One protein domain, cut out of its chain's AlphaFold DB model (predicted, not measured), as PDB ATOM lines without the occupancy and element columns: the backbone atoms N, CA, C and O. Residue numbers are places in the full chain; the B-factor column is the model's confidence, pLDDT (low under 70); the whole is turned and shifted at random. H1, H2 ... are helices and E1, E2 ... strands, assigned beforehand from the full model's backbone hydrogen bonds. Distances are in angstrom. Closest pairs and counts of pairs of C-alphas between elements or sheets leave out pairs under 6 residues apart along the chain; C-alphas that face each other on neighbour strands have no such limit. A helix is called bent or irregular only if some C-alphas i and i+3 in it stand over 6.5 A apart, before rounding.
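Overview. This is residues 167 to 282 and 380 to 413 of the 413 residues of an uncharacterized protein of Vibrio tubiashii (UniProt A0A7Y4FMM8). One twisted sheet of seven strands forms a wall, with the long helix H1 laid across one of its faces, from beside E5 and E6 to E1, and no named helix on the other face. The short helix H2 follows at the far end of H1, off the sheet and past its E1 edge. The printed part has 150 residues, with E1, E2, E3, E4, E5, E6, E7, H1 and H2 in that order along the chain; the sheet has the strands in the same order, and its neighbours are antiparallel throughout. The class is mixed, helices and strands, and the whole is compact, with a radius of gyration of the C-alphas of 16.9 A and spans of 48 by 42 by 27 A.

Along the chain. Find C-alpha 168 at (12.339, -10.814, -29.164), where E1, residues 168 to 178, begins and runs 32.9 A. Next come E2, residues 186 to 193, E3, residues 205 to 215, at 29.1 A, and E4, residues 221 to 230, at 29.6 A. Read on to E5, residues 243 to 254, at 34.6 A, E6, residues 257 to 269, at 36.5 A, and E7, residues 275 to 280. H1, residues 385 to 406, runs 29.6 A from C-alpha 385 at (-18.995, -4.121, -20.314). H2, residues 409 to 412, ends with C-alpha 412 at (11.492, -0.772, -41.267).

Arrangement. The sheet is a meander, each strand the antiparallel neighbour of the one before, with edge strands E1 and E7. Look for N 173 and O 191, 2.8 A, between E1 and E2; N 190 and O 210, 2.8 A, between E2 and E3; and N 209 and O 226, 2.8 A, between E3 and E4. Further on are N 225 and O 247, 2.8 A, between E4 and E5; N 248 and O 264, 2.9 A, between E5 and E6; and N 265 and O 278, 2.8 A, between E6 and E7. H1 is on the sheet, in two layers, a helix on one face of a sheet, at a height over the sheet of 8.6 A. It runs across the strands, at 70 degrees to E2 on the local plane. Its closest C-alphas to E1 are those of Leu 406 and Gly 171, 4.6 A apart. H1 has a kink of 37 degrees near residue 400 and is irregular, with C-alphas 401 and 404 7.4 A apart. In H1, 16 of 18 O i to N i+4 pairs are within hydrogen-bond range; H2 is too short for such a pair. H1, with residues 405 to 406 alone, and H2 only just touch, only at the corner, with 3 pairs of C-alphas within 8 A; the closest are those of Lys 405 and Phe 411, 5.7 A.

Size, cuts and confidence. The C-alphas of Ala 255 and Asp 410 are the two farthest apart, at 49.7 A. Residues 283 to 379 are not printed; C-alphas 282 and 380 are 8.5 A apart across this cut, which lies in the link from E7 to H1. The links from E2 to E3 and from E4 to E5 are long. Confidence is under 70 at residue 167, residues 180 to 183, residues 195 to 204 and residue 413; the mean pLDDT of the printed part is 86.3.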
ATOM      1  N   GLY A 167      15.706 -11.510 -26.609       69.69
ATOM      2  CA  GLY A 167      15.669 -12.293 -27.851       69.69
ATOM      3  C   GLY A 167      14.408 -12.112 -28.705       69.69
ATOM      4  O   GLY A 167      14.207 -12.884 -29.636       69.69
ATOM      5  N   LYS A 168      13.559 -11.122 -28.406       72.88
ATOM      6  CA  LYS A 168      12.339 -10.814 -29.164       72.88
ATOM      7  C   LYS A 168      12.417  -9.440 -29.797       72.88
ATOM      8  O   LYS A 168      12.912  -8.507 -29.173       72.88
ATOM      9  N   ILE A 169      11.858  -9.313 -30.993       78.50
ATOM     10  CA  ILE A 169      11.657  -8.020 -31.643       78.50
ATOM     11  C   ILE A 169      10.482  -7.317 -30.966       78.50
ATOM     12  O   ILE A 169       9.397  -7.885 -30.844       78.50
ATOM     13  N   VAL A 170      10.699  -6.073 -30.554       79.38
ATOM     14  CA  VAL A 170       9.686  -5.228 -29.928       79.38
ATOM     15  C   VAL A 170       9.481  -3.977 -30.763       79.38
ATOM     16  O   VAL A 170      10.421  -3.218 -31.011       79.38
ATOM     17  N   GLY A 171       8.230  -3.749 -31.156       85.25
ATOM     18  CA  GLY A 171       7.805  -2.553 -31.870       85.25
ATOM     19  C   GLY A 171       7.091  -1.577 -30.939       85.25
ATOM     20  O   GLY A 171       6.098  -1.930 -30.307       85.25
ATOM     21  N   ASN A 172       7.566  -0.336 -30.882       86.31
ATOM     22  CA  ASN A 172       6.976   0.741 -30.093       86.31
ATOM     23  C   ASN A 172       6.626   1.948 -30.961       86.31
ATOM     24  O   ASN A 172       7.361   2.318 -31.876       86.31
ATOM     25  N   LEU A 173       5.520   2.598 -30.618       89.38
ATOM     26  CA  LEU A 173       5.049   3.842 -31.209       89.38
ATOM     27  C   LEU A 173       4.564   4.778 -30.104       89.38
ATOM     28  O   LEU A 173       3.801   4.393 -29.221       89.38
ATOM     29  N   THR A 174       4.974   6.035 -30.201       90.56
ATOM     30  CA  THR A 174       4.470   7.147 -29.400       90.56
ATOM     31  C   THR A 174       4.056   8.267 -30.333       90.56
ATOM     32  O   THR A 174       4.846   8.668 -31.184       90.56
ATOM     33  N   LYS A 175       2.851   8.800 -30.152       92.94
ATOM     34  CA  LYS A 175       2.387  10.019 -30.815       92.94
ATOM     35  C   LYS A 175       2.024  11.050 -29.766       92.94
ATOM     36  O   LYS A 175       1.316  10.736 -28.814       92.94
ATOM     37  N   VAL A 176       2.507  12.268 -29.955       92.88
ATOM     38  CA  VAL A 176       2.164  13.425 -29.135       92.88
ATOM     39  C   VAL A 176       1.766  14.553 -30.074       92.88
ATOM     40  O   VAL A 176       2.586  15.042 -30.850       92.88
ATOM     41  N   GLU A 177       0.507  14.956 -29.989       93.00
ATOM     42  CA  GLU A 177      -0.062  16.085 -30.717       93.00
ATOM     43  C   GLU A 177      -0.335  17.216 -29.730       93.00
ATOM     44  O   GLU A 177      -1.088  17.051 -28.771       93.00
ATOM     45  N   ARG A 178       0.251  18.389 -29.961       89.44
ATOM     46  CA  ARG A 178      -0.107  19.610 -29.243       89.44
ATOM     47  C   ARG A 178      -1.417  20.162 -29.806       89.44
ATOM     48  O   ARG A 178      -1.503  20.511 -30.980       89.44
ATOM     49  N   VAL A 179      -2.406  20.329 -28.936       87.25
ATOM     50  CA  VAL A 179      -3.708  20.900 -29.296       87.25
ATOM     51  C   VAL A 179      -3.565  22.416 -29.472       87.25
ATOM     52  O   VAL A 179      -3.095  23.117 -28.577       87.25
ATOM     53  N   SER A 180      -3.976  22.933 -30.633       68.06
ATOM     54  CA  SER A 180      -3.743  24.319 -31.074       68.06
ATOM     55  C   SER A 180      -4.551  25.393 -30.326       68.06
ATOM     56  O   SER A 180      -4.302  26.586 -30.502       68.06
ATOM     57  N   THR A 181      -5.495  25.004 -29.466       57.12
ATOM     58  CA  THR A 181      -6.434  25.904 -28.775       57.12
ATOM     59  C   THR A 181      -6.321  25.799 -27.247       57.12
ATOM     60  O   THR A 181      -7.182  25.245 -26.562       57.12
ATOM     61  N   GLY A 182      -5.254  26.360 -26.668       53.72
ATOM     62  CA  GLY A 182      -5.133  26.539 -25.213       53.72
ATOM     63  C   GLY A 182      -3.707  26.423 -24.661       53.72
ATOM     64  O   GLY A 182      -2.772  26.185 -25.423       53.72
ATOM     65  N   PRO A 183      -3.517  26.609 -23.337       61.38
ATOM     66  CA  PRO A 183      -2.230  26.350 -22.685       61.38
ATOM     67  C   PRO A 183      -1.845  24.877 -22.856       61.38
ATOM     68  O   PRO A 183      -2.736  24.044 -22.770       61.38
ATOM     69  N   ASP A 184      -0.555  24.583 -23.080       79.00
ATOM     70  CA  ASP A 184       0.106  23.263 -23.169       79.00
ATOM     71  C   ASP A 184      -0.808  22.037 -22.937       79.00
ATOM     72  O   ASP A 184      -0.787  21.406 -21.873       79.00
ATOM     73  N   ARG A 185      -1.643  21.733 -23.941       89.25
ATOM     74  CA  ARG A 185      -2.556  20.583 -23.991       89.25
ATOM     75  C   ARG A 185      -2.092  19.616 -25.063       89.25
ATOM     76  O   ARG A 185      -1.704  20.054 -26.148       89.25
ATOM     77  N   PHE A 186      -2.181  18.323 -24.774       92.19
ATOM     78  CA  PHE A 186      -1.681  17.283 -25.666       92.19
ATOM     79  C   PHE A 186      -2.668  16.129 -25.826       92.19
ATOM     80  O   PHE A 186      -3.243  15.670 -24.840       92.19
ATOM     81  N   ASN A 187      -2.812  15.627 -27.048       94.75
ATOM     82  CA  ASN A 187      -3.316  14.281 -27.290       94.75
ATOM     83  C   ASN A 187      -2.112  13.341 -27.355       94.75
ATOM     84  O   ASN A 187      -1.088  13.670 -27.961       94.75
ATOM     85  N   VAL A 188      -2.210  12.194 -26.695       94.69
ATOM     86  CA  VAL A 188      -1.109  11.237 -26.585       94.69
ATOM     87  C   VAL A 188      -1.618   9.848 -26.915       94.69
ATOM     88  O   VAL A 188      -2.607   9.402 -26.339       94.69
ATOM     89  N   GLU A 189      -0.905   9.147 -27.791       95.12
ATOM     90  CA  GLU A 189      -1.113   7.730 -28.074       95.12
ATOM     91  C   GLU A 189       0.187   6.949 -27.886       95.12
ATOM     92  O   GLU A 189       1.268   7.391 -28.280       95.12
ATOM     93  N   HIS A 190       0.058   5.746 -27.346       92.06
ATOM     94  CA  HIS A 190       1.123   4.768 -27.225       92.06
ATOM     95  C   HIS A 190       0.649   3.431 -27.740       92.06
ATOM     96  O   HIS A 190      -0.423   2.968 -27.360       92.06
ATOM     97  N   TYR A 191       1.473   2.794 -28.554       91.12
ATOM     98  CA  TYR A 191       1.273   1.416 -28.950       91.12
ATOM     99  C   TYR A 191       2.567   0.637 -28.761       91.12
ATOM    100  O   TYR A 191       3.640   1.113 -29.136       91.12
ATOM    101  N   SER A 192       2.442  -0.565 -28.218       87.25
ATOM    102  CA  SER A 192       3.563  -1.461 -27.981       87.25
ATOM    103  C   SER A 192       3.193  -2.892 -28.357       87.25
ATOM    104  O   SER A 192       2.110  -3.363 -28.000       87.25
ATOM    105  N   ASP A 193       4.092  -3.589 -29.049       86.50
ATOM    106  CA  ASP A 193       3.956  -5.005 -29.410       86.50
ATOM    107  C   ASP A 193       5.232  -5.767 -29.015       86.50
ATOM    108  O   ASP A 193       6.293  -5.583 -29.616       86.50
ATOM    109  N   TYR A 194       5.110  -6.586 -27.966       79.00
ATOM    110  CA  TYR A 194       6.155  -7.404 -27.332       79.00
ATOM    111  C   TYR A 194       5.971  -8.895 -27.630       79.00
ATOM    112  O   TYR A 194       6.132  -9.743 -26.744       79.00
ATOM    113  N   GLY A 195       5.530  -9.248 -28.830       66.50
ATOM    114  CA  GLY A 195       5.227 -10.634 -29.145       66.50
ATOM    115  C   GLY A 195       5.511 -10.986 -30.588       66.50
ATOM    116  O   GLY A 195       5.249 -10.206 -31.501       66.50
ATOM    117  N   ASP A 196       5.993 -12.213 -30.774       59.16
ATOM    118  CA  ASP A 196       6.096 -12.838 -32.085       59.16
ATOM    119  C   ASP A 196       4.730 -12.817 -32.796       59.16
ATOM    120  O   ASP A 196       3.662 -12.798 -32.176       59.16
ATOM    121  N   SER A 197       4.744 -12.889 -34.125       50.72
ATOM    122  CA  SER A 197       3.536 -13.042 -34.951       50.72
ATOM    123  C   SER A 197       2.691 -14.283 -34.598       50.72
ATOM    124  O   SER A 197       1.529 -14.370 -35.004       50.72
ATOM    125  N   ASP A 198       3.250 -15.216 -33.822       50.53
ATOM    126  CA  ASP A 198       2.625 -16.449 -33.352       50.53
ATOM    127  C   ASP A 198       1.864 -16.238 -32.027       50.53
ATOM    128  O   ASP A 198       2.443 -15.953 -30.980       50.53
ATOM    129  N   LYS A 199       0.535 -16.397 -32.081       53.50
ATOM    130  CA  LYS A 199      -0.411 -16.198 -30.963       53.50
ATOM    131  C   LYS A 199      -0.547 -17.432 -30.050       53.50
ATOM    132  O   LYS A 199      -1.537 -17.540 -29.323       53.50
ATOM    133  N   SER A 200       0.371 -18.392 -30.132       55.00
ATOM    134  CA  SER A 200       0.341 -19.630 -29.347       55.00
ATOM    135  C   SER A 200       0.631 -19.403 -27.851       55.00
ATOM    136  O   SER A 200       1.288 -18.444 -27.451       55.00
ATOM    137  N   LEU A 201       0.138 -20.304 -26.989       57.34
ATOM    138  CA  LEU A 201       0.369 -20.260 -25.531       57.34
ATOM    139  C   LEU A 201       1.815 -20.573 -25.123       57.34
ATOM    140  O   LEU A 201       2.187 -20.327 -23.980       57.34
ATOM    141  N   SER A 202       2.626 -21.101 -26.040       54.31
ATOM    142  CA  SER A 202       4.036 -21.426 -25.809       54.31
ATOM    143  C   SER A 202       4.956 -20.204 -25.876       54.31
ATOM    144  O   SER A 202       6.155 -20.330 -25.635       54.31
ATOM    145  N   LYS A 203       4.429 -19.015 -26.201       63.59
ATOM    146  CA  LYS A 203       5.206 -17.775 -26.304       63.59
ATOM    147  C   LYS A 203       4.565 -16.653 -25.501       63.59
ATOM    148  O   LYS A 203       3.398 -16.331 -25.681       63.59
ATOM    149  N   VAL A 204       5.346 -16.043 -24.609       65.88
ATOM    150  CA  VAL A 204       4.927 -14.863 -23.833       65.88
ATOM    151  C   VAL A 204       4.860 -13.641 -24.745       65.88
ATOM    152  O   VAL A 204       5.848 -13.352 -25.422       65.88
ATOM    153  N   GLY A 205       3.759 -12.896 -24.706       76.88
ATOM    154  CA  GLY A 205       3.657 -11.627 -25.418       76.88
ATOM    155  C   GLY A 205       2.633 -10.664 -24.828       76.88
ATOM    156  O   GLY A 205       1.723 -11.050 -24.087       76.88
ATOM    157  N   LEU A 206       2.817  -9.389 -25.167       84.38
ATOM    158  CA  LEU A 206       1.973  -8.272 -24.760       84.38
ATOM    159  C   LEU A 206       1.743  -7.361 -25.963       84.38
ATOM    160  O   LEU A 206       2.696  -6.917 -26.593       84.38
ATOM    161  N   ARG A 207       0.483  -7.033 -26.237       88.25
ATOM    162  CA  ARG A 207       0.120  -5.896 -27.088       88.25
ATOM    163  C   ARG A 207      -0.617  -4.888 -26.250       88.25
ATOM    164  O   ARG A 207      -1.579  -5.259 -25.592       88.25
ATOM    165  N   GLU A 208      -0.208  -3.636 -26.298       91.06
ATOM    166  CA  GLU A 208      -0.802  -2.571 -25.502       91.06
ATOM    167  C   GLU A 208      -1.087  -1.356 -26.374       91.06
ATOM    168  O   GLU A 208      -0.272  -0.968 -27.210       91.06
ATOM    169  N   TYR A 209      -2.247  -0.746 -26.156       94.31
ATOM    170  CA  TYR A 209      -2.586   0.561 -26.684       94.31
ATOM    171  C   TYR A 209      -3.072   1.459 -25.549       94.31
ATOM    172  O   TYR A 209      -4.029   1.120 -24.851       94.31
ATOM    173  N   GLN A 210      -2.428   2.609 -25.383       95.56
ATOM    174  CA  GLN A 210      -2.802   3.636 -24.418       95.56
ATOM    175  C   GLN A 210      -3.088   4.950 -25.141       95.56
ATOM    176  O   GLN A 210      -2.370   5.323 -26.066       95.56
ATOM    177  N   TRP A 211      -4.114   5.674 -24.703       96.94
ATOM    178  CA  TRP A 211      -4.419   7.000 -25.223       96.94
ATOM    179  C   TRP A 211      -4.958   7.933 -24.143       96.94
ATOM    180  O   TRP A 211      -5.556   7.501 -23.152       96.94
ATOM    181  N   ALA A 212      -4.752   9.228 -24.355       96.38
ATOM    182  CA  ALA A 212      -5.307  10.294 -23.540       96.38
ATOM    183  C   ALA A 212      -5.484  11.554 -24.389       96.38
ATOM    184  O   ALA A 212      -4.592  11.912 -25.157       96.38
ATOM    185  N   ASP A 213      -6.608  12.238 -24.209       94.00
ATOM    186  CA  ASP A 213      -6.961  13.432 -24.974       94.00
ATOM    187  C   ASP A 213      -6.916  14.673 -24.072       94.00
ATOM    188  O   ASP A 213      -7.287  14.613 -22.897       94.00
ATOM    189  N   ASN A 214      -6.499  15.818 -24.620       91.25
ATOM    190  CA  ASN A 214      -6.447  17.112 -23.918       91.25
ATOM    191  C   ASN A 214      -5.664  17.114 -22.585       91.25
ATOM    192  O   ASN A 214      -5.983  17.872 -21.665       91.25
ATOM    193  N   VAL A 215      -4.611  16.302 -22.488       91.62
ATOM    194  CA  VAL A 215      -3.758  16.168 -21.300       91.62
ATOM    195  C   VAL A 215      -3.077  17.493 -20.980       91.62
ATOM    196  O   VAL A 215      -2.435  18.085 -21.848       91.62
ATOM    197  N   SER A 216      -3.159  17.941 -19.727       87.50
ATOM    198  CA  SER A 216      -2.457  19.133 -19.241       87.50
ATOM    199  C   SER A 216      -2.152  19.021 -17.748       87.50
ATOM    200  O   SER A 216      -2.949  18.479 -16.989       87.50
ATOM    201  N   ASP A 217      -1.039  19.603 -17.294       84.25
ATOM    202  CA  ASP A 217      -0.704  19.676 -15.860       84.25
ATOM    203  C   ASP A 217      -1.689  20.550 -15.058       84.25
ATOM    204  O   ASP A 217      -1.705  20.503 -13.830       84.25
ATOM    205  N   ALA A 218      -2.512  21.342 -15.750       86.44
ATOM    206  CA  ALA A 218      -3.481  22.257 -15.160       86.44
ATOM    207  C   ALA A 218      -4.933  21.762 -15.241       86.44
ATOM    208  O   ALA A 218      -5.835  22.517 -14.878       86.44
ATOM    209  N   LEU A 219      -5.186  20.538 -15.718       87.06
ATOM    210  CA  LEU A 219      -6.542  20.009 -15.878       87.06
ATOM    211  C   LEU A 219      -6.646  18.552 -15.414       87.06
ATOM    212  O   LEU A 219      -5.694  17.787 -15.562       87.06
ATOM    213  N   PRO A 220      -7.820  18.136 -14.910       90.94
ATOM    214  CA  PRO A 220      -8.155  16.723 -14.812       90.94
ATOM    215  C   PRO A 220      -7.993  16.030 -16.166       90.94
ATOM    216  O   PRO A 220      -8.218  16.632 -17.216       90.94
ATOM    217  N   THR A 221      -7.592  14.766 -16.146       92.81
ATOM    218  CA  THR A 221      -7.321  13.977 -17.354       92.81
ATOM    219  C   THR A 221      -7.810  12.551 -17.139       92.81
ATOM    220  O   THR A 221      -7.734  12.033 -16.026       92.81
ATOM    221  N   GLU A 222      -8.289  11.912 -18.200       95.62
ATOM    222  CA  GLU A 222      -8.545  10.475 -18.218       95.62
ATOM    223  C   GLU A 222      -7.540   9.806 -19.158       95.62
ATOM    224  O   GLU A 222      -7.291  10.294 -20.263       95.62
ATOM    225  N   VAL A 223      -6.913   8.724 -18.699       96.81
ATOM    226  CA  VAL A 223      -5.985   7.928 -19.505       96.81
ATOM    227  C   VAL A 223      -6.517   6.517 -19.606       96.81
ATOM    228  O   VAL A 223      -6.825   5.875 -18.604       96.81
ATOM    229  N   HIS A 224      -6.602   6.028 -20.832       97.56
ATOM    230  CA  HIS A 224      -7.130   4.715 -21.141       97.56
ATOM    231  C   HIS A 224      -6.000   3.821 -21.611       97.56
ATOM    232  O   HIS A 224      -5.215   4.226 -22.460       97.56
ATOM    233  N   THR A 225      -5.955   2.597 -21.104       95.75
ATOM    234  CA  THR A 225      -5.037   1.559 -21.572       95.75
ATOM    235  C   THR A 225      -5.832   0.301 -21.854       95.75
ATOM    236  O   THR A 225      -6.701  -0.084 -21.071       95.75
ATOM    237  N   PHE A 226      -5.552  -0.342 -22.977       95.62
ATOM    238  CA  PHE A 226      -6.106  -1.641 -23.304       95.62
ATOM    239  C   PHE A 226      -4.993  -2.547 -23.805       95.62
ATOM    240  O   PHE A 226      -4.226  -2.159 -24.688       95.62
ATOM    241  N   SER A 227      -4.904  -3.749 -23.253       92.38
ATOM    242  CA  SER A 227      -3.866  -4.698 -23.615       92.38
ATOM    243  C   SER A 227      -4.401  -6.104 -23.853       92.38
ATOM    244  O   SER A 227      -5.482  -6.477 -23.400       92.38
ATOM    245  N   TYR A 228      -3.632  -6.877 -24.609       90.38
ATOM    246  CA  TYR A 228      -3.792  -8.307 -24.814       90.38
ATOM    247  C   TYR A 228      -2.531  -9.000 -24.308       90.38
ATOM    248  O   TYR A 228      -1.434  -8.719 -24.796       90.38
ATOM    249  N   VAL A 229      -2.700  -9.897 -23.341       86.75
ATOM    250  CA  VAL A 229      -1.617 -10.640 -22.695       86.75
ATOM    251  C   VAL A 229      -1.788 -12.120 -23.005       86.75
ATOM    252  O   VAL A 229      -2.878 -12.674 -22.836       86.75
ATOM    253  N   PHE A 230      -0.718 -12.773 -23.452       83.19
ATOM    254  CA  PHE A 230      -0.731 -14.192 -23.802       83.19
ATOM    255  C   PHE A 230       0.579 -14.899 -23.444       83.19
ATOM    256  O   PHE A 230       1.585 -14.272 -23.105       83.19
ATOM    257  N   GLY A 231       0.537 -16.229 -23.506       77.06
ATOM    258  CA  GLY A 231       1.667 -17.101 -23.215       77.06
ATOM    259  C   GLY A 231       1.763 -17.541 -21.762       77.06
ATOM    260  O   GLY A 231       0.797 -17.481 -21.001       77.06
ATOM    261  N   GLU A 232       2.958 -17.984 -21.372       74.44
ATOM    262  CA  GLU A 232       3.152 -18.694 -20.107       74.44
ATOM    263  C   GLU A 232       2.912 -17.862 -18.843       74.44
ATOM    264  O   GLU A 232       2.549 -18.395 -17.799       74.44
ATOM    265  N   LEU A 233       3.048 -16.541 -18.956       75.38
ATOM    266  CA  LEU A 233       2.850 -15.600 -17.852       75.38
ATOM    267  C   LEU A 233       1.436 -14.998 -17.816       75.38
ATOM    268  O   LEU A 233       1.125 -14.219 -16.913       75.38
ATOM    269  N   ALA A 234       0.571 -15.335 -18.778       82.44
ATOM    270  CA  ALA A 234      -0.793 -14.826 -18.830       82.44
ATOM    271  C   ALA A 234      -1.673 -15.553 -17.804       82.44
ATOM    272  O   ALA A 234      -2.229 -16.618 -18.067       82.44
ATOM    273  N   MET A 235      -1.773 -14.963 -16.615       81.12
ATOM    274  CA  MET A 235      -2.548 -15.494 -15.497       81.12
ATOM    275  C   MET A 235      -3.755 -14.605 -15.198       81.12
ATOM    276  O   MET A 235      -3.599 -13.414 -14.937       81.12
ATOM    277  N   ILE A 236      -4.943 -15.204 -15.139       84.25
ATOM    278  CA  ILE A 236      -6.183 -14.587 -14.655       84.25
ATOM    279  C   ILE A 236      -6.803 -15.516 -13.608       84.25
ATOM    280  O   ILE A 236      -6.870 -16.721 -13.815       84.25
ATOM    281  N   ASN A 237      -7.178 -15.002 -12.431       85.19
ATOM    282  CA  ASN A 237      -7.714 -15.815 -11.321       85.19
ATOM    283  C   ASN A 237      -6.894 -17.078 -10.978       85.19
ATOM    284  O   ASN A 237      -7.449 -18.122 -10.643       85.19
ATOM    285  N   LYS A 238      -5.556 -16.988 -11.033       83.00
ATOM    286  CA  LYS A 238      -4.623 -18.121 -10.833       83.00
ATOM    287  C   LYS A 238      -4.757 -19.247 -11.871       83.00
ATOM    288  O   LYS A 238      -4.131 -20.289 -11.708       83.00
ATOM    289  N   SER A 239      -5.514 -19.028 -12.940       86.19
ATOM    290  CA  SER A 239      -5.569 -19.878 -14.119       86.19
ATOM    291  C   SER A 239      -4.709 -19.273 -15.216       86.19
ATOM    292  O   SER A 239      -4.751 -18.068 -15.464       86.19
ATOM    293  N   GLN A 240      -3.958 -20.119 -15.903       87.81
ATOM    294  CA  GLN A 240      -3.217 -19.716 -17.084       87.81
ATOM    295  C   GLN A 240      -4.184 -19.613 -18.264       87.81
ATOM    296  O   GLN A 240      -4.759 -20.615 -18.687       87.81
ATOM    297  N   ALA A 241      -4.409 -18.401 -18.759       87.44
ATOM    298  CA  ALA A 241      -5.253 -18.147 -19.916       87.44
ATOM    299  C   ALA A 241      -4.900 -16.784 -20.525       87.44
ATOM    300  O   ALA A 241      -4.700 -15.826 -19.777       87.44
ATOM    301  N   PRO A 242      -4.879 -16.644 -21.861       89.25
ATOM    302  CA  PRO A 242      -4.779 -15.349 -22.505       89.25
ATOM    303  C   PRO A 242      -5.970 -14.489 -22.117       89.25
ATOM    304  O   PRO A 242      -7.113 -14.964 -22.058       89.25
ATOM    305  N   TYR A 243      -5.713 -13.210 -21.902       90.38
ATOM    306  CA  TYR A 243      -6.742 -12.278 -21.490       90.38
ATOM    307  C   TYR A 243      -6.511 -10.902 -22.094       90.38
ATOM    308  O   TYR A 243      -5.401 -10.513 -22.463       90.38
ATOM    309  N   TYR A 244      -7.600 -10.159 -22.179       94.00
ATOM    310  CA  TYR A 244      -7.573  -8.734 -22.428       94.00
ATOM    311  C   TYR A 244      -7.672  -7.983 -21.107       94.00
ATOM    312  O   TYR A 244      -8.342  -8.439 -20.177       94.00
ATOM    313  N   TRP A 245      -7.044  -6.817 -21.042       91.94
ATOM    314  CA  TRP A 245      -7.051  -5.958 -19.869       91.94
ATOM    315  C   TRP A 245      -7.385  -4.524 -20.278       91.94
ATOM    316  O   TRP A 245      -6.648  -3.910 -21.036       91.94
ATOM    317  N   ALA A 246      -8.477  -3.974 -19.747       95.88
ATOM    318  CA  ALA A 246      -8.802  -2.551 -19.821       95.88
ATOM    319  C   ALA A 246      -8.468  -1.832 -18.505       95.88
ATOM    320  O   ALA A 246      -8.824  -2.319 -17.429       95.88
ATOM    321  N   ILE A 247      -7.835  -0.661 -18.588       94.75
ATOM    322  CA  ILE A 247      -7.512   0.215 -17.456       94.75
ATOM    323  C   ILE A 247      -7.936   1.645 -17.787       94.75
ATOM    324  O   ILE A 247      -7.662   2.138 -18.879       94.75
ATOM    325  N   VAL A 248      -8.587   2.311 -16.837       96.50
ATOM    326  CA  VAL A 248      -8.895   3.741 -16.911       96.50
ATOM    327  C   VAL A 248      -8.376   4.435 -15.662       96.50
ATOM    328  O   VAL A 248      -8.863   4.173 -14.560       96.50
ATOM    329  N   ASP A 249      -7.431   5.345 -15.863       95.56
ATOM    330  CA  ASP A 249      -6.912   6.241 -14.842       95.56
ATOM    331  C   ASP A 249      -7.664   7.560 -14.927       95.56
ATOM    332  O   ASP A 249      -7.630   8.237 -15.956       95.56
ATOM    333  N   LYS A 250      -8.282   7.968 -13.823       95.31
ATOM    334  CA  LYS A 250      -8.830   9.311 -13.675       95.31
ATOM    335  C   LYS A 250      -7.894  10.138 -12.812       95.31
ATOM    336  O   LYS A 250      -7.546   9.744 -11.698       95.31
ATOM    337  N   VAL A 251      -7.486  11.283 -13.338       94.88
ATOM    338  CA  VAL A 251      -6.503  12.188 -12.747       94.88
ATOM    339  C   VAL A 251      -7.201  13.471 -12.350       94.88
ATOM    340  O   VAL A 251      -7.978  14.028 -13.124       94.88
ATOM    341  N   THR A 252      -6.890  13.961 -11.159       94.38
ATOM    342  CA  THR A 252      -7.380  15.239 -10.644       94.38
ATOM    343  C   THR A 252      -6.223  16.099 -10.163       94.38
ATOM    344  O   THR A 252      -5.079  15.648 -10.116       94.38
ATOM    345  N   LEU A 253      -6.517  17.343  -9.795       92.44
ATOM    346  CA  LEU A 253      -5.530  18.263  -9.246       92.44
ATOM    347  C   LEU A 253      -5.730  18.410  -7.745       92.44
ATOM    348  O   LEU A 253      -6.772  18.872  -7.287       92.44
ATOM    349  N   VAL A 254      -4.684  18.111  -6.984       91.62
ATOM    350  CA  VAL A 254      -4.628  18.384  -5.549       91.62
ATOM    351  C   VAL A 254      -3.519  19.396  -5.303       91.62
ATOM    352  O   VAL A 254      -2.359  19.153  -5.633       91.62
ATOM    353  N   ALA A 255      -3.888  20.571  -4.785       87.25
ATOM    354  CA  ALA A 255      -2.983  21.715  -4.628       87.25
ATOM    355  C   ALA A 255      -2.205  22.059  -5.922       87.25
ATOM    356  O   ALA A 255      -1.005  22.336  -5.893       87.25
ATOM    357  N   GLY A 256      -2.887  21.992  -7.073       83.69
ATOM    358  CA  GLY A 256      -2.300  22.272  -8.388       83.69
ATOM    359  C   GLY A 256      -1.337  21.197  -8.904       83.69
ATOM    360  O   GLY A 256      -0.643  21.440  -9.888       83.69
ATOM    361  N   LYS A 257      -1.266  20.026  -8.257       85.62
ATOM    362  CA  LYS A 257      -0.467  18.888  -8.718       85.62
ATOM    363  C   LYS A 257      -1.374  17.748  -9.183       85.62
ATOM    364  O   LYS A 257      -2.291  17.386  -8.444       85.62
ATOM    365  N   PRO A 258      -1.106  17.154 -10.353       89.62
ATOM    366  CA  PRO A 258      -1.872  16.019 -10.837       89.62
ATOM    367  C   PRO A 258      -1.599  14.765  -9.999       89.62
ATOM    368  O   PRO A 258      -0.443  14.420  -9.730       89.62
ATOM    369  N   ILE A 259      -2.673  14.087  -9.602       93.38
ATOM    370  CA  ILE A 259      -2.670  12.813  -8.878       93.38
ATOM    371  C   ILE A 259      -3.741  11.904  -9.483       93.38
ATOM    372  O   ILE A 259      -4.814  12.376  -9.866       93.38
ATOM    373  N   VAL A 260      -3.468  10.605  -9.578       94.50
ATOM    374  CA  VAL A 260      -4.483   9.633  -9.991       94.50
ATOM    375  C   VAL A 260      -5.466   9.481  -8.833       94.50
ATOM    376  O   VAL A 260      -5.094   8.990  -7.766       94.50
ATOM    377  N   GLU A 261      -6.702   9.943  -9.025       95.31
ATOM    378  CA  GLU A 261      -7.770   9.868  -8.021       95.31
ATOM    379  C   GLU A 261      -8.465   8.511  -8.010       95.31
ATOM    380  O   GLU A 261      -8.932   8.056  -6.965       95.31
ATOM    381  N   SER A 262      -8.541   7.857  -9.171       95.25
ATOM    382  CA  SER A 262      -9.076   6.510  -9.255       95.25
ATOM    383  C   SER A 262      -8.540   5.740 -10.451       95.25
ATOM    384  O   SER A 262      -8.226   6.329 -11.484       95.25
ATOM    385  N   VAL A 263      -8.474   4.422 -10.298       94.12
ATOM    386  CA  VAL A 263      -8.101   3.473 -11.347       94.12
ATOM    387  C   VAL A 263      -9.204   2.435 -11.445       94.12
ATOM    388  O   VAL A 263      -9.587   1.846 -10.435       94.12
ATOM    389  N   LYS A 264      -9.706   2.190 -12.651       94.62
ATOM    390  CA  LYS A 264     -10.689   1.135 -12.929       94.62
ATOM    391  C   LYS A 264     -10.048   0.097 -13.818       94.62
ATOM    392  O   LYS A 264      -9.452   0.462 -14.826       94.62
ATOM    393  N   ARG A 265     -10.179  -1.180 -13.475       91.81
ATOM    394  CA  ARG A 265      -9.533  -2.269 -14.211       91.81
ATOM    395  C   ARG A 265     -10.518  -3.383 -14.487       91.81
ATOM    396  O   ARG A 265     -11.335  -3.721 -13.634       91.81
ATOM    397  N   TYR A 266     -10.426  -3.951 -15.679       94.62
ATOM    398  CA  TYR A 266     -11.230  -5.089 -16.082       94.62
ATOM    399  C   TYR A 266     -10.396  -6.038 -16.937       94.62
ATOM    400  O   TYR A 266      -9.987  -5.690 -18.043       94.62
ATOM    401  N   GLN A 267     -10.140  -7.227 -16.399       92.31
ATOM    402  CA  GLN A 267      -9.508  -8.336 -17.099       92.31
ATOM    403  C   GLN A 267     -10.570  -9.347 -17.518       92.31
ATOM    404  O   GLN A 267     -11.449  -9.685 -16.721       92.31
ATOM    405  N   LYS A 268     -10.471  -9.859 -18.743       94.56
ATOM    406  CA  LYS A 268     -11.388 -10.871 -19.274       94.56
ATOM    407  C   LYS A 268     -10.625 -11.860 -20.148       94.56
ATOM    408  O   LYS A 268      -9.925 -11.445 -21.074       94.56
ATOM    409  N   SER A 269     -10.749 -13.150 -19.851       93.12
ATOM    410  CA  SER A 269     -10.158 -14.213 -20.666       93.12
ATOM    411  C   SER A 269     -10.750 -14.218 -22.076       93.12
ATOM    412  O   SER A 269     -11.863 -13.736 -22.306       93.12
ATOM    413  N   LEU A 270     -10.008 -14.759 -23.041       90.38
ATOM    414  CA  LEU A 270     -10.432 -14.773 -24.449       90.38
ATOM    415  C   LEU A 270     -11.729 -15.551 -24.699       90.38
ATOM    416  O   LEU A 270     -12.531 -15.143 -25.534       90.38
ATOM    417  N   ASP A 271     -11.940 -16.638 -23.963       88.88
ATOM    418  CA  ASP A 271     -13.177 -17.428 -23.981       88.88
ATOM    419  C   ASP A 271     -14.329 -16.768 -23.196       88.88
ATOM    420  O   ASP A 271     -15.460 -17.247 -23.225       88.88
ATOM    421  N   GLY A 272     -14.052 -15.670 -22.484       88.44
ATOM    422  CA  GLY A 272     -14.998 -14.977 -21.616       88.44
ATOM    423  C   GLY A 272     -15.386 -15.741 -20.348       88.44
ATOM    424  O   GLY A 272     -16.230 -15.245 -19.603       88.44
ATOM    425  N   ALA A 273     -14.792 -16.910 -20.086       90.69
ATOM    426  CA  ALA A 273     -15.131 -17.756 -18.944       90.69
ATOM    427  C   ALA A 273     -14.632 -17.183 -17.610       90.69
ATOM    428  O   ALA A 273     -15.210 -17.457 -16.558       90.69
ATOM    429  N   GLN A 274     -13.561 -16.388 -17.640       91.56
ATOM    430  CA  GLN A 274     -12.943 -15.807 -16.458       91.56
ATOM    431  C   GLN A 274     -12.851 -14.300 -16.591       91.56
ATOM    432  O   GLN A 274     -12.481 -13.758 -17.637       91.56
ATOM    433  N   PHE A 275     -13.148 -13.612 -15.497       92.44
ATOM    434  CA  PHE A 275     -12.988 -12.179 -15.443       92.44
ATOM    435  C   PHE A 275     -12.693 -11.666 -14.035       92.44
ATOM    436  O   PHE A 275     -13.049 -12.298 -13.040       92.44
ATOM    437  N   VAL A 276     -12.029 -10.513 -13.971       91.94
ATOM    438  CA  VAL A 276     -11.666  -9.812 -12.733       91.94
ATOM    439  C   VAL A 276     -11.892  -8.324 -12.927       91.94
ATOM    440  O   VAL A 276     -11.497  -7.762 -13.948       91.94
ATOM    441  N   LYS A 277     -12.520  -7.680 -11.944       92.44
ATOM    442  CA  LYS A 277     -12.672  -6.228 -11.896       92.44
ATOM    443  C   LYS A 277     -12.034  -5.710 -10.626       92.44
ATOM    444  O   LYS A 277     -12.327  -6.224  -9.553       92.44
ATOM    445  N   ASP A 278     -11.207  -4.684 -10.771       89.06
ATOM    446  CA  ASP A 278     -10.538  -4.047  -9.647       89.06
ATOM    447  C   ASP A 278     -10.684  -2.529  -9.721       89.06
ATOM    448  O   ASP A 278     -10.687  -1.932 -10.802       89.06
ATOM    449  N   GLU A 279     -10.718  -1.900  -8.553       92.25
ATOM    450  CA  GLU A 279     -10.880  -0.460  -8.401       92.25
ATOM    451  C   GLU A 279      -9.898   0.058  -7.358       92.25
ATOM    452  O   GLU A 279      -9.839  -0.457  -6.242       92.25
ATOM    453  N   TYR A 280      -9.159   1.109  -7.696       92.06
ATOM    454  CA  TYR A 280      -8.387   1.886  -6.729       92.06
ATOM    455  C   TYR A 280      -9.035   3.251  -6.606       92.06
ATOM    456  O   TYR A 280      -9.299   3.905  -7.610       92.06
ATOM    457  N   SER A 281      -9.325   3.681  -5.388       93.88
ATOM    458  CA  SER A 281      -9.925   4.986  -5.107       93.88
ATOM    459  C   SER A 281      -9.661   5.352  -3.650       93.88
ATOM    460  O   SER A 281      -8.971   4.614  -2.942       93.88
ATOM    461  N   LYS A 282     -10.212   6.471  -3.170       93.25
ATOM    462  CA  LYS A 282     -10.060   6.858  -1.764       93.25
ATOM    463  C   LYS A 282     -10.630   5.807  -0.799       93.25
ATOM    464  O   LYS A 282     -10.103   5.669   0.301       93.25
ATOM    465  N   THR A 380     -15.024   4.467  -6.674       86.44
ATOM    466  CA  THR A 380     -15.196   4.641  -8.119       86.44
ATOM    467  C   THR A 380     -15.918   3.405  -8.643       86.44
ATOM    468  O   THR A 380     -15.551   2.313  -8.242       86.44
ATOM    469  N   PRO A 381     -16.919   3.511  -9.528       87.31
ATOM    470  CA  PRO A 381     -17.564   2.325 -10.069       87.31
ATOM    471  C   PRO A 381     -16.629   1.574 -11.021       87.31
ATOM    472  O   PRO A 381     -15.895   2.188 -11.804       87.31
ATOM    473  N   SER A 382     -16.737   0.249 -11.004       90.69
ATOM    474  CA  SER A 382     -16.089  -0.672 -11.933       90.69
ATOM    475  C   SER A 382     -16.319  -0.290 -13.390       90.69
ATOM    476  O   SER A 382     -17.352   0.271 -13.761       90.69
ATOM    477  N   LEU A 383     -15.386  -0.703 -14.250       93.50
ATOM    478  CA  LEU A 383     -15.594  -0.654 -15.694       93.50
ATOM    479  C   LEU A 383     -16.817  -1.490 -16.097       93.50
ATOM    480  O   LEU A 383     -16.968  -2.668 -15.737       93.50
ATOM    481  N   THR A 384     -17.699  -0.864 -16.869       93.56
ATOM    482  CA  THR A 384     -18.849  -1.534 -17.478       93.56
ATOM    483  C   THR A 384     -18.421  -2.345 -18.703       93.56
ATOM    484  O   THR A 384     -17.394  -2.068 -19.324       93.56
ATOM    485  N   GLU A 385     -19.235  -3.329 -19.095       93.62
ATOM    486  CA  GLU A 385     -18.995  -4.121 -20.314       93.62
ATOM    487  C   GLU A 385     -19.008  -3.251 -21.584       93.62
ATOM    488  O   GLU A 385     -18.238  -3.482 -22.515       93.62
ATOM    489  N   SER A 386     -19.854  -2.216 -21.606       96.00
ATOM    490  CA  SER A 386     -19.939  -1.262 -22.718       96.00
ATOM    491  C   SER A 386     -18.656  -0.436 -22.861       96.00
ATOM    492  O   SER A 386     -18.096  -0.331 -23.957       96.00
ATOM    493  N   GLN A 387     -18.123   0.083 -21.747       96.00
ATOM    494  CA  GLN A 387     -16.841   0.799 -21.747       96.00
ATOM    495  C   GLN A 387     -15.700  -0.111 -22.199       96.00
ATOM    496  O   GLN A 387     -14.926   0.265 -23.076       96.00
ATOM    497  N   TYR A 388     -15.642  -1.330 -21.662       96.56
ATOM    498  CA  TYR A 388     -14.663  -2.333 -22.072       96.56
ATOM    499  C   TYR A 388     -14.728  -2.624 -23.576       96.56
ATOM    500  O   TYR A 388     -13.702  -2.597 -24.252       96.56
ATOM    501  N   SER A 389     -15.927  -2.835 -24.123       96.75
ATOM    502  CA  SER A 389     -16.116  -3.123 -25.552       96.75
ATOM    503  C   SER A 389     -15.693  -1.949 -26.439       96.75
ATOM    504  O   SER A 389     -15.067  -2.149 -27.479       96.75
ATOM    505  N   THR A 390     -15.972  -0.717 -26.003       97.75
ATOM    506  CA  THR A 390     -15.545   0.509 -26.699       97.75
ATOM    507  C   THR A 390     -14.022   0.620 -26.735       97.75
ATOM    508  O   THR A 390     -13.435   0.859 -27.790       97.75
ATOM    509  N   MET A 391     -13.366   0.387 -25.595       98.12
ATOM    510  CA  MET A 391     -11.908   0.401 -25.496       98.12
ATOM    511  C   MET A 391     -11.270  -0.706 -26.340       98.12
ATOM    512  O   MET A 391     -10.303  -0.443 -27.052       98.12
ATOM    513  N   LYS A 392     -11.848  -1.916 -26.325       97.19
ATOM    514  CA  LYS A 392     -11.395  -3.028 -27.165       97.19
ATOM    515  C   LYS A 392     -11.472  -2.679 -28.650       97.19
ATOM    516  O   LYS A 392     -10.518  -2.930 -29.374       97.19
ATOM    517  N   SER A 393     -12.570  -2.074 -29.100       97.75
ATOM    518  CA  SER A 393     -12.722  -1.651 -30.497       97.75
ATOM    519  C   SER A 393     -11.610  -0.680 -30.917       97.75
ATOM    520  O   SER A 393     -10.973  -0.868 -31.954       97.75
ATOM    521  N   LYS A 394     -11.291   0.309 -30.068       97.50
ATOM    522  CA  LYS A 394     -10.190   1.248 -30.331       97.50
ATOM    523  C   LYS A 394      -8.825   0.545 -30.364       97.50
ATOM    524  O   LYS A 394      -8.016   0.834 -31.243       97.50
ATOM    525  N   PHE A 395      -8.593  -0.409 -29.462       96.25
ATOM    526  CA  PHE A 395      -7.402  -1.263 -29.478       96.25
ATOM    527  C   PHE A 395      -7.296  -2.099 -30.758       96.25
ATOM    528  O   PHE A 395      -6.239  -2.114 -31.378       96.25
ATOM    529  N   ASP A 396      -8.375  -2.752 -31.193       95.06
ATOM    530  CA  ASP A 396      -8.375  -3.581 -32.404       95.06
ATOM    531  C   ASP A 396      -8.044  -2.733 -33.650       95.06
ATOM    532  O   ASP A 396      -7.261  -3.153 -34.505       95.06
ATOM    533  N   ILE A 397      -8.568  -1.501 -33.725       95.81
ATOM    534  CA  ILE A 397      -8.209  -0.526 -34.769       95.81
ATOM    535  C   ILE A 397      -6.713  -0.187 -34.707       95.81
ATOM    536  O   ILE A 397      -6.038  -0.205 -35.738       95.81
ATOM    537  N   ALA A 398      -6.174   0.093 -33.517       93.44
ATOM    538  CA  ALA A 398      -4.755   0.395 -33.337       93.44
ATOM    539  C   ALA A 398      -3.856  -0.788 -33.743       93.44
ATOM    540  O   ALA A 398      -2.889  -0.597 -34.477       93.44
ATOM    541  N   VAL A 399      -4.205  -2.017 -33.348       89.88
ATOM    542  CA  VAL A 399      -3.488  -3.239 -33.749       89.88
ATOM    543  C   VAL A 399      -3.463  -3.385 -35.268       89.88
ATOM    544  O   VAL A 399      -2.404  -3.656 -35.827       89.88
ATOM    545  N   ASN A 400      -4.588  -3.158 -35.949       90.00
ATOM    546  CA  ASN A 400      -4.647  -3.243 -37.409       90.00
ATOM    547  C   ASN A 400      -3.819  -2.144 -38.094       90.00
ATOM    548  O   ASN A 400      -3.167  -2.399 -39.105       90.00
ATOM    549  N   ASN A 401      -3.815  -0.930 -37.539       89.69
ATOM    550  CA  ASN A 401      -3.105   0.212 -38.115       89.69
ATOM    551  C   ASN A 401      -1.585   0.150 -37.911       89.69
ATOM    552  O   ASN A 401      -0.829   0.594 -38.785       89.69
ATOM    553  N   TYR A 402      -1.147  -0.351 -36.753       87.69
ATOM    554  CA  TYR A 402       0.236  -0.251 -36.286       87.69
ATOM    555  C   TYR A 402       0.968  -1.595 -36.246       87.69
ATOM    556  O   TYR A 402       2.131  -1.650 -36.640       87.69
ATOM    557  N   GLY A 403       0.303  -2.679 -35.836       81.06
ATOM    558  CA  GLY A 403       0.920  -3.993 -35.618       81.06
ATOM    559  C   GLY A 403       1.723  -4.511 -36.818       81.06
ATOM    560  O   GLY A 403       2.926  -4.717 -36.679       81.06
ATOM    561  N   PRO A 404       1.133  -4.627 -38.028       78.06
ATOM    562  CA  PRO A 404       1.844  -5.123 -39.214       78.06
ATOM    563  C   PRO A 404       3.095  -4.319 -39.595       78.06
ATOM    564  O   PRO A 404       3.965  -4.822 -40.299       78.06
ATOM    565  N   LYS A 405       3.168  -3.060 -39.154       78.19
ATOM    566  CA  LYS A 405       4.251  -2.130 -39.468       78.19
ATOM    567  C   LYS A 405       5.359  -2.205 -38.423       78.19
ATOM    568  O   LYS A 405       6.530  -2.284 -38.759       78.19
ATOM    569  N   LEU A 406       5.000  -2.203 -37.142       79.75
ATOM    570  CA  LEU A 406       5.981  -1.992 -36.083       79.75
ATOM    571  C   LEU A 406       6.873  -3.197 -35.804       79.75
ATOM    572  O   LEU A 406       8.015  -2.968 -35.443       79.75
ATOM    573  N   ILE A 407       6.414  -4.433 -35.999       75.56
ATOM    574  CA  ILE A 407       7.227  -5.641 -35.735       75.56
ATOM    575  C   ILE A 407       7.830  -6.269 -37.002       75.56
ATOM    576  O   ILE A 407       8.404  -7.353 -36.948       75.56
ATOM    577  N   SER A 408       7.696  -5.614 -38.160       74.44
ATOM    578  CA  SER A 408       8.201  -6.126 -39.437       74.44
ATOM    579  C   SER A 408       9.530  -5.469 -39.797       74.44
ATOM    580  O   SER A 408       9.551  -4.320 -40.225       74.44
ATOM    581  N   LEU A 409      10.644  -6.199 -39.686       71.50
ATOM    582  CA  LEU A 409      11.957  -5.694 -40.114       71.50
ATOM    583  C   LEU A 409      11.948  -5.187 -41.563       71.50
ATOM    584  O   LEU A 409      12.620  -4.207 -41.858       71.50
ATOM    585  N   ASP A 410      11.176  -5.817 -42.449       71.31
ATOM    586  CA  ASP A 410      11.070  -5.407 -43.854       71.31
ATOM    587  C   ASP A 410      10.157  -4.196 -44.072       71.31
ATOM    588  O   ASP A 410      10.225  -3.583 -45.123       71.31
ATOM    589  N   PHE A 411       9.300  -3.842 -43.109       71.44
ATOM    590  CA  PHE A 411       8.629  -2.537 -43.121       71.44
ATOM    591  C   PHE A 411       9.587  -1.411 -42.703       71.44
ATOM    592  O   PHE A 411       9.419  -0.266 -43.114       71.44
ATOM    593  N   TRP A 412      10.530  -1.728 -41.813       74.38
ATOM    594  CA  TRP A 412      11.492  -0.772 -41.267       74.38
ATOM    595  C   TRP A 412      12.672  -0.493 -42.192       74.38
ATOM    596  O   TRP A 412      13.239   0.600 -42.133       74.38
ATOM    597  N   LYS A 413      13.047  -1.486 -42.998       68.12
ATOM    598  CA  LYS A 413      13.877  -1.305 -44.184       68.12
ATOM    599  C   LYS A 413      13.052  -0.556 -45.227       68.12
ATOM    600  O   LYS A 413      13.505   0.521 -45.660       68.12
TER     601      LYS A 413